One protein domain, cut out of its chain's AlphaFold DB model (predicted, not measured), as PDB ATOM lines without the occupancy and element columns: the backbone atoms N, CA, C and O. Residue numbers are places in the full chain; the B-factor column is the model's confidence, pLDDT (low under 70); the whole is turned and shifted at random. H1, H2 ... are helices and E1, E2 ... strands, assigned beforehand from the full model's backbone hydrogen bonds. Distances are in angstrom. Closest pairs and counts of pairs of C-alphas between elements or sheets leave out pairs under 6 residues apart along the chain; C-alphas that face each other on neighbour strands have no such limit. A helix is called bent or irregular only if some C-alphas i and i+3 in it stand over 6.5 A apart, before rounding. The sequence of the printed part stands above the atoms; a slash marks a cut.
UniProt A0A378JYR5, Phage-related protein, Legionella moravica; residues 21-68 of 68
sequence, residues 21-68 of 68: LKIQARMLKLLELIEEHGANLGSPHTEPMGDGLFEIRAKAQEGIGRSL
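What this domain is: This is residues 21 to 68 of the 68 residues of the protein "Phage-related protein" of Legionella moravica (UniProt A0A378JYR5). One helix, H1, lies slantwise over one face of a small three-strand sheet, whose other face is bare of named elements. The sheet is a narrow ribbon built on the long strand E2: E1 pairs along the first part of E2 and E3 along its last part, and H1 packs mainly on E2 and E3. The printed part has 48 residues, with one named helix and three named strands in the order H1, E1, E2, E3 along the chain; the sheet runs E1, E2, E3 and is antiparallel throughout. The class is mixed, helices and strands, and the whole is compact, with a radius of gyration of the C-alphas of 10.2 A. The C-alphas span 30 by 20 by 15 A along their three main axes, an outline that is only just elongated.

Where its parts are: The printed part opens with H1, residues 21 to 37, which runs 24.2 A from C-alpha 21 at (110.150, 120.787, 121.664) to C-alpha 37 at (133.986, 121.605, 117.374). H1 is not bent. A short link of 8 residues, 38 to 45, follows. E1, residues 46 to 50, begins with C-alpha 46 at (125.268, 124.800, 109.751) and measures 12.2 A from first to last C-alpha. After a tight link of 2 residues comes E2, residues 53 to 60, the longest strand by residues, with 22.7 A from first to last C-alpha. Another tight link of 2 residues leads to E3, residues 63 to 67, which measures 13.7 A and ends with C-alpha 67 at (119.660, 130.937, 114.569).

How they stand to each other: The three strands form a meander, each strand the antiparallel neighbour of the one before, with E2 as the inner strand and E1 and E3 as the edge strands. E1 and E2 are a hairpin, with 153 degrees between their N-to-C directions. N 47 and O 55, at 3.0 A, and N 55 and O 47, at 2.8 A, are within hydrogen-bond range across this pair. E2 and E3 are a hairpin too, with 154 degrees between their directions. Here N 58 and O 65 are within hydrogen-bond range at 2.9 A, as are N 65 and O 58 at 2.9 A. The pairing is staggered: E2 pairs with E1 over residues 53 to 56 and with E3 over residues 56 to 60. E1 and E3 are apart. H1 is on the sheet, at a height over the sheet of 8.7 A, and the two make two layers, a helix on one face of a sheet. On the local plane the line of H1 and that of E2 stand at 35 degrees, slantwise to the strands. H1 lies over E2 and E3, and only just over E1, on which 3 of its 17 C-alphas fall. The closest C-alphas of H1 and E2 are those of Met 27 and Ala 58, 5.1 A apart. The closest C-alphas of H1 and E3 are those of Ile 23 and Gly 65, at 5.9 A. In H1 every O i to N i+4 pair is within hydrogen-bond range.

The domain as a whole: The two C-alphas farthest apart are those of Leu 21 and Asp 51, at 31.4 A, while the first and last printed C-alphas, those of Leu 21 and Leu 68, are 19.3 A apart. The printed part has no cut, and it ends at residue 68, the chain's last residue. There is no long link. The mean pLDDT of the printed part is 95.1, and no printed residue of this model is under 70.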
ATOM      1  N   LEU A  21     109.313 121.610 120.782       96.88
ATOM      2  CA  LEU A  21     110.150 120.787 121.664       96.88
ATOM      3  C   LEU A  21     111.289 120.042 120.945       96.88
ATOM      4  O   LEU A  21     112.431 120.056 121.403       96.88
ATOM      5  N   LYS A  22     111.019 119.411 119.794       97.25
ATOM      6  CA  LYS A  22     112.060 118.684 119.045       97.25
ATOM      7  C   LYS A  22     113.051 119.616 118.342       97.25
ATOM      8  O   LYS A  22     114.224 119.271 118.228       97.25
ATOM      9  N   ILE A  23     112.599 120.783 117.882       97.75
ATOM     10  CA  ILE A  23     113.468 121.813 117.296       97.75
ATOM     11  C   ILE A  23     114.361 122.406 118.382       97.75
ATOM     12  O   ILE A  23     115.566 122.504 118.172       97.75
ATOM     13  N   GLN A  24     113.802 122.722 119.551       97.75
ATOM     14  CA  GLN A  24     114.552 123.199 120.711       97.75
ATOM     15  C   GLN A  24     115.633 122.197 121.124       97.75
ATOM     16  O   GLN A  24     116.804 122.555 121.197       97.75
ATOM     17  N   ALA A  25     115.271 120.925 121.322       97.62
ATOM     18  CA  ALA A  25     116.236 119.884 121.673       97.62
ATOM     19  C   ALA A  25     117.346 119.758 120.619       97.62
ATOM     20  O   ALA A  25     118.521 119.589 120.951       97.62
ATOM     21  N   ARG A  26     116.994 119.882 119.331       97.75
ATOM     22  CA  ARG A  26     117.982 119.877 118.252       97.75
ATOM     23  C   ARG A  26     118.880 121.111 118.287       97.75
ATOM     24  O   ARG A  26     120.074 120.954 118.074       97.75
ATOM     25  N   MET A  27     118.331 122.295 118.553       97.81
ATOM     26  CA  MET A  27     119.087 123.540 118.685       97.81
ATOM     27  C   MET A  27     120.112 123.429 119.813       97.81
ATOM     28  O   MET A  27     121.298 123.607 119.561       97.81
ATOM     29  N   LEU A  28     119.682 123.027 121.013       97.31
ATOM     30  CA  LEU A  28     120.573 122.826 122.159       97.31
ATOM     31  C   LEU A  28     121.699 121.844 121.827       97.31
ATOM     32  O   LEU A  28     122.863 122.131 122.092       97.31
ATOM     33  N   LYS A  29     121.384 120.738 121.137       97.69
ATOM     34  CA  LYS A  29     122.416 119.780 120.731       97.69
ATOM     35  C   LYS A  29     123.440 120.366 119.756       97.69
ATOM     36  O   LYS A  29     124.608 119.992 119.797       97.69
ATOM     37  N   LEU A  30     123.008 121.239 118.846       97.81
ATOM     38  CA  LEU A  30     123.920 121.905 117.916       97.81
ATOM     39  C   LEU A  30     124.807 122.922 118.638       97.81
ATOM     40  O   LEU A  30     125.984 122.992 118.312       97.81
ATOM     41  N   LEU A  31     124.284 123.641 119.633       96.88
ATOM     42  CA  LEU A  31     125.085 124.555 120.452       96.88
ATOM     43  C   LEU A  31     126.182 123.807 121.224       96.88
ATOM     44  O   LEU A  31     127.334 124.216 121.148       96.88
ATOM     45  N   GLU A  32     125.872 122.662 121.844       97.00
ATOM     46  CA  GLU A  32     126.885 121.803 122.490       97.00
ATOM     47  C   GLU A  32     127.992 121.371 121.510       97.00
ATOM     48  O   GLU A  32     129.179 121.397 121.826       97.00
ATOM     49  N   LEU A  33     127.613 120.973 120.290       96.75
ATOM     50  CA  LEU A  33     128.579 120.578 119.261       96.75
ATOM     51  C   LEU A  33     129.419 121.764 118.781       96.75
ATOM     52  O   LEU A  33     130.590 121.583 118.454       96.75
ATOM     53  N   ILE A  34     128.847 122.969 118.739       96.56
ATOM     54  CA  ILE A  34     129.582 124.196 118.419       96.56
ATOM     55  C   ILE A  34     130.604 124.496 119.513       96.56
ATOM     56  O   ILE A  34     131.737 124.837 119.185       96.56
ATOM     57  N   GLU A  35     130.261 124.317 120.788       96.50
ATOM     58  CA  GLU A  35     131.216 124.458 121.892       96.50
ATOM     59  C   GLU A  35     132.382 123.461 121.778       96.50
ATOM     60  O   GLU A  35     133.523 123.793 122.103       96.50
ATOM     61  N   GLU A  36     132.143 122.254 121.263       96.31
ATOM     62  CA  GLU A  36     133.181 121.226 121.114       96.31
ATOM     63  C   GLU A  36     134.028 121.377 119.836       96.31
ATOM     64  O   GLU A  36     135.250 121.186 119.854       96.31
ATOM     65  N   HIS A  37     133.392 121.710 118.712       95.38
ATOM     66  CA  HIS A  37     133.986 121.605 117.374       95.38
ATOM     67  C   HIS A  37     134.067 122.937 116.615       95.38
ATOM     68  O   HIS A  37     134.838 123.049 115.661       95.38
ATOM     69  N   GLY A  38     133.337 123.959 117.058       94.88
ATOM     70  CA  GLY A  38     133.246 125.272 116.423       94.88
ATOM     71  C   GLY A  38     132.009 125.450 115.545       94.88
ATOM     72  O   GLY A  38     131.231 124.526 115.317       94.88
ATOM     73  N   ALA A  39     131.833 126.670 115.029       94.31
ATOM     74  CA  ALA A  39     130.620 127.096 114.321       94.31
ATOM     75  C   ALA A  39     130.360 126.374 112.984       94.31
ATOM     76  O   ALA A  39     129.240 126.399 112.481       94.31
ATOM     77  N   ASN A  40     131.372 125.731 112.394       95.56
ATOM     78  CA  ASN A  40     131.223 125.002 111.139       95.56
ATOM     79  C   ASN A  40     131.024 123.502 111.392       95.56
ATOM     80  O   ASN A  40     131.972 122.720 111.333       95.56
ATOM     81  N   LEU A  41     129.778 123.101 111.635       95.94
ATOM     82  CA  LEU A  41     129.381 121.696 111.762       95.94
ATOM     83  C   LEU A  41     129.055 121.035 110.410       95.94
ATOM     84  O   LEU A  41     128.769 119.838 110.357       95.94
ATOM     85  N   GLY A  42     129.081 121.806 109.318       95.44
ATOM     86  CA  GLY A  42     128.716 121.364 107.976       95.44
ATOM     87  C   GLY A  42     127.215 121.118 107.772       95.44
ATOM     88  O   GLY A  42     126.394 121.133 108.694       95.44
ATOM     89  N   SER A  43     126.837 120.879 106.516       92.50
ATOM     90  CA  SER A  43     125.456 120.546 106.156       92.50
ATOM     91  C   SER A  43     125.064 119.161 106.708       92.50
ATOM     92  O   SER A  43     125.857 118.226 106.604       92.50
ATOM     93  N   PRO A  44     123.845 118.976 107.258       93.50
ATOM     94  CA  PRO A  44     122.707 119.899 107.234       93.50
ATOM     95  C   PRO A  44     122.571 120.782 108.493       93.50
ATOM     96  O   PRO A  44     121.474 121.285 108.738       93.50
ATOM     97  N   HIS A  45     123.611 120.898 109.323       96.12
ATOM     98  CA  HIS A  45     123.560 121.497 110.664       96.12
ATOM     99  C   HIS A  45     123.889 122.982 110.675       96.12
ATOM    100  O   HIS A  45     123.194 123.738 111.349       96.12
ATOM    101  N   THR A  46     124.899 123.394 109.916       96.94
ATOM    102  CA  THR A  46     125.268 124.800 109.751       96.94
ATOM    103  C   THR A  46     125.508 125.114 108.282       96.94
ATOM    104  O   THR A  46     126.063 124.289 107.556       96.94
ATOM    105  N   GLU A  47     125.110 126.304 107.846       96.62
ATOM    106  CA  GLU A  47     125.345 126.801 106.487       96.62
ATOM    107  C   GLU A  47     126.200 128.074 106.548       96.62
ATOM    108  O   GLU A  47     125.862 128.973 107.319       96.62
ATOM    109  N   PRO A  48     127.297 128.187 105.779       95.38
ATOM    110  CA  PRO A  48     128.078 129.416 105.740       95.38
ATOM    111  C   PRO A  48     127.280 130.548 105.078       95.38
ATOM    112  O   PRO A  48     126.694 130.366 104.013       95.38
ATOM    113  N   MET A  49     127.302 131.735 105.684       94.38
ATOM    114  CA  MET A  49     126.669 132.949 105.146       94.38
ATOM    115  C   MET A  49     127.668 133.938 104.532       94.38
ATOM    116  O   MET A  49     127.257 134.917 103.917       94.38
ATOM    117  N   GLY A  50     128.969 133.667 104.666       92.88
ATOM    118  CA  GLY A  50     130.044 134.592 104.300       92.88
ATOM    119  C   GLY A  50     130.620 135.305 105.523       92.88
ATOM    120  O   GLY A  50     130.045 135.251 106.604       92.88
ATOM    121  N   ASP A  51     131.800 135.906 105.370       93.56
ATOM    122  CA  ASP A  51     132.463 136.724 106.403       93.56
ATOM    123  C   ASP A  51     132.655 136.039 107.772       93.56
ATOM    124  O   ASP A  51     132.718 136.684 108.815       93.56
ATOM    125  N   GLY A  52     132.763 134.706 107.773       90.69
ATOM    126  CA  GLY A  52     132.900 133.904 108.993       90.69
ATOM    127  C   GLY A  52     131.588 133.653 109.746       90.69
ATOM    128  O   GLY A  52     131.625 133.048 110.816       90.69
ATOM    129  N   LEU A  53     130.445 134.070 109.194       94.44
ATOM    130  CA  LEU A  53     129.113 133.833 109.749       94.44
ATOM    131  C   LEU A  53     128.537 132.491 109.291       94.44
ATOM    132  O   LEU A  53     128.733 132.058 108.149       94.44
ATOM    133  N   PHE A  54     127.772 131.863 110.184       96.44
ATOM    134  CA  PHE A  54     127.100 130.589 109.955       96.44
ATOM    135  C   PHE A  54     125.652 130.652 110.447       96.44
ATOM    136  O   PHE A  54     125.390 131.131 111.544       96.44
ATOM    137  N   GLU A  55     124.717 130.115 109.664       96.75
ATOM    138  CA  GLU A  55     123.342 129.862 110.104       96.75
ATOM    139  C   GLU A  55     123.260 128.471 110.742       96.75
ATOM    140  O   GLU A  55     123.582 127.476 110.090       96.75
ATOM    141  N   ILE A  56     122.758 128.371 111.974       97.25
ATOM    142  CA  ILE A  56     122.412 127.102 112.624       97.25
ATOM    143  C   ILE A  56     121.045 126.632 112.121       97.25
ATOM    144  O   ILE A  56     120.064 127.371 112.160       97.25
ATOM    145  N   ARG A  57     120.952 125.370 111.689       97.38
ATOM    146  CA  ARG A  57     119.756 124.769 111.074       97.38
ATOM    147  C   ARG A  57     119.265 123.569 111.886       97.38
ATOM    148  O   ARG A  57     119.564 122.408 111.591       97.38
ATOM    149  N   ALA A  58     118.444 123.840 112.897       97.06
ATOM    150  CA  ALA A  58     117.824 122.830 113.750       97.06
ATOM    151  C   ALA A  58     116.571 122.233 113.080       97.06
ATOM    152  O   ALA A  58     115.460 122.743 113.221       97.06
ATOM    153  N   LYS A  59     116.743 121.147 112.318       95.62
ATOM    154  CA  LYS A  59     115.634 120.454 111.637       95.62
ATOM    155  C   LYS A  59     114.983 119.401 112.536       95.62
ATOM    156  O   LYS A  59     115.681 118.581 113.129       95.62
ATOM    157  N   ALA A  60     113.656 119.381 112.558       94.00
ATOM    158  CA  ALA A  60     112.845 118.350 113.198       94.00
ATOM    159  C   ALA A  60     111.578 118.066 112.371       94.00
ATOM    160  O   ALA A  60     111.430 118.548 111.249       94.00
ATOM    161  N   GLN A  61     110.661 117.266 112.917       92.69
ATOM    162  CA  GLN A  61     109.415 116.901 112.237       92.69
ATOM    163  C   GLN A  61     108.498 118.117 112.024       92.69
ATOM    164  O   GLN A  61     107.774 118.187 111.037       92.69
ATOM    165  N   GLU A  62     108.553 119.077 112.940       91.50
ATOM    166  CA  GLU A  62     107.765 120.306 112.973       91.50
ATOM    167  C   GLU A  62     108.278 121.367 111.984       91.50
ATOM    168  O   GLU A  62     107.606 122.370 111.763       91.50
ATOM    169  N   GLY A  63     109.459 121.163 111.382       93.88
ATOM    170  CA  GLY A  63     110.074 122.099 110.444       93.88
ATOM    171  C   GLY A  63     111.542 122.379 110.756       93.88
ATOM    172  O   GLY A  63     112.315 121.475 111.075       93.88
ATOM    173  N   ILE A  64     111.953 123.642 110.610       93.75
ATOM    174  CA  ILE A  64     113.345 124.075 110.783       93.75
ATOM    175  C   ILE A  64     113.386 125.320 111.668       93.75
ATOM    176  O   ILE A  64     112.870 126.365 111.275       93.75
ATOM    177  N   GLY A  65     114.048 125.212 112.819       92.62
ATOM    178  CA  GLY A  65     114.495 126.358 113.607       92.62
ATOM    179  C   GLY A  65     115.820 126.887 113.067       92.62
ATOM    180  O   GLY A  65     116.701 126.101 112.707       92.62
ATOM    181  N   ARG A  66     115.949 128.212 112.988       93.62
ATOM    182  CA  ARG A  66     117.155 128.898 112.514       93.62
ATOM    183  C   ARG A  66     117.666 129.852 113.585       93.62
ATOM    184  O   ARG A  66     116.852 130.497 114.242       93.62
ATOM    185  N   SER A  67     118.982 129.933 113.740       88.06
ATOM    186  CA  SER A  67     119.660 130.937 114.569       88.06
ATOM    187  C   SER A  67     120.930 131.402 113.870       88.06
ATOM    188  O   SER A  67     121.533 130.625 113.129       88.06
ATOM    189  N   LEU A  68     121.300 132.657 114.114       79.19
ATOM    190  CA  LEU A  68     122.553 133.282 113.688       79.19
ATOM    191  C   LEU A  68     123.485 133.458 114.885       79.19
ATOM    192  O   LEU A  68     122.938 133.537 116.012       79.19
TER     193      LEU A  68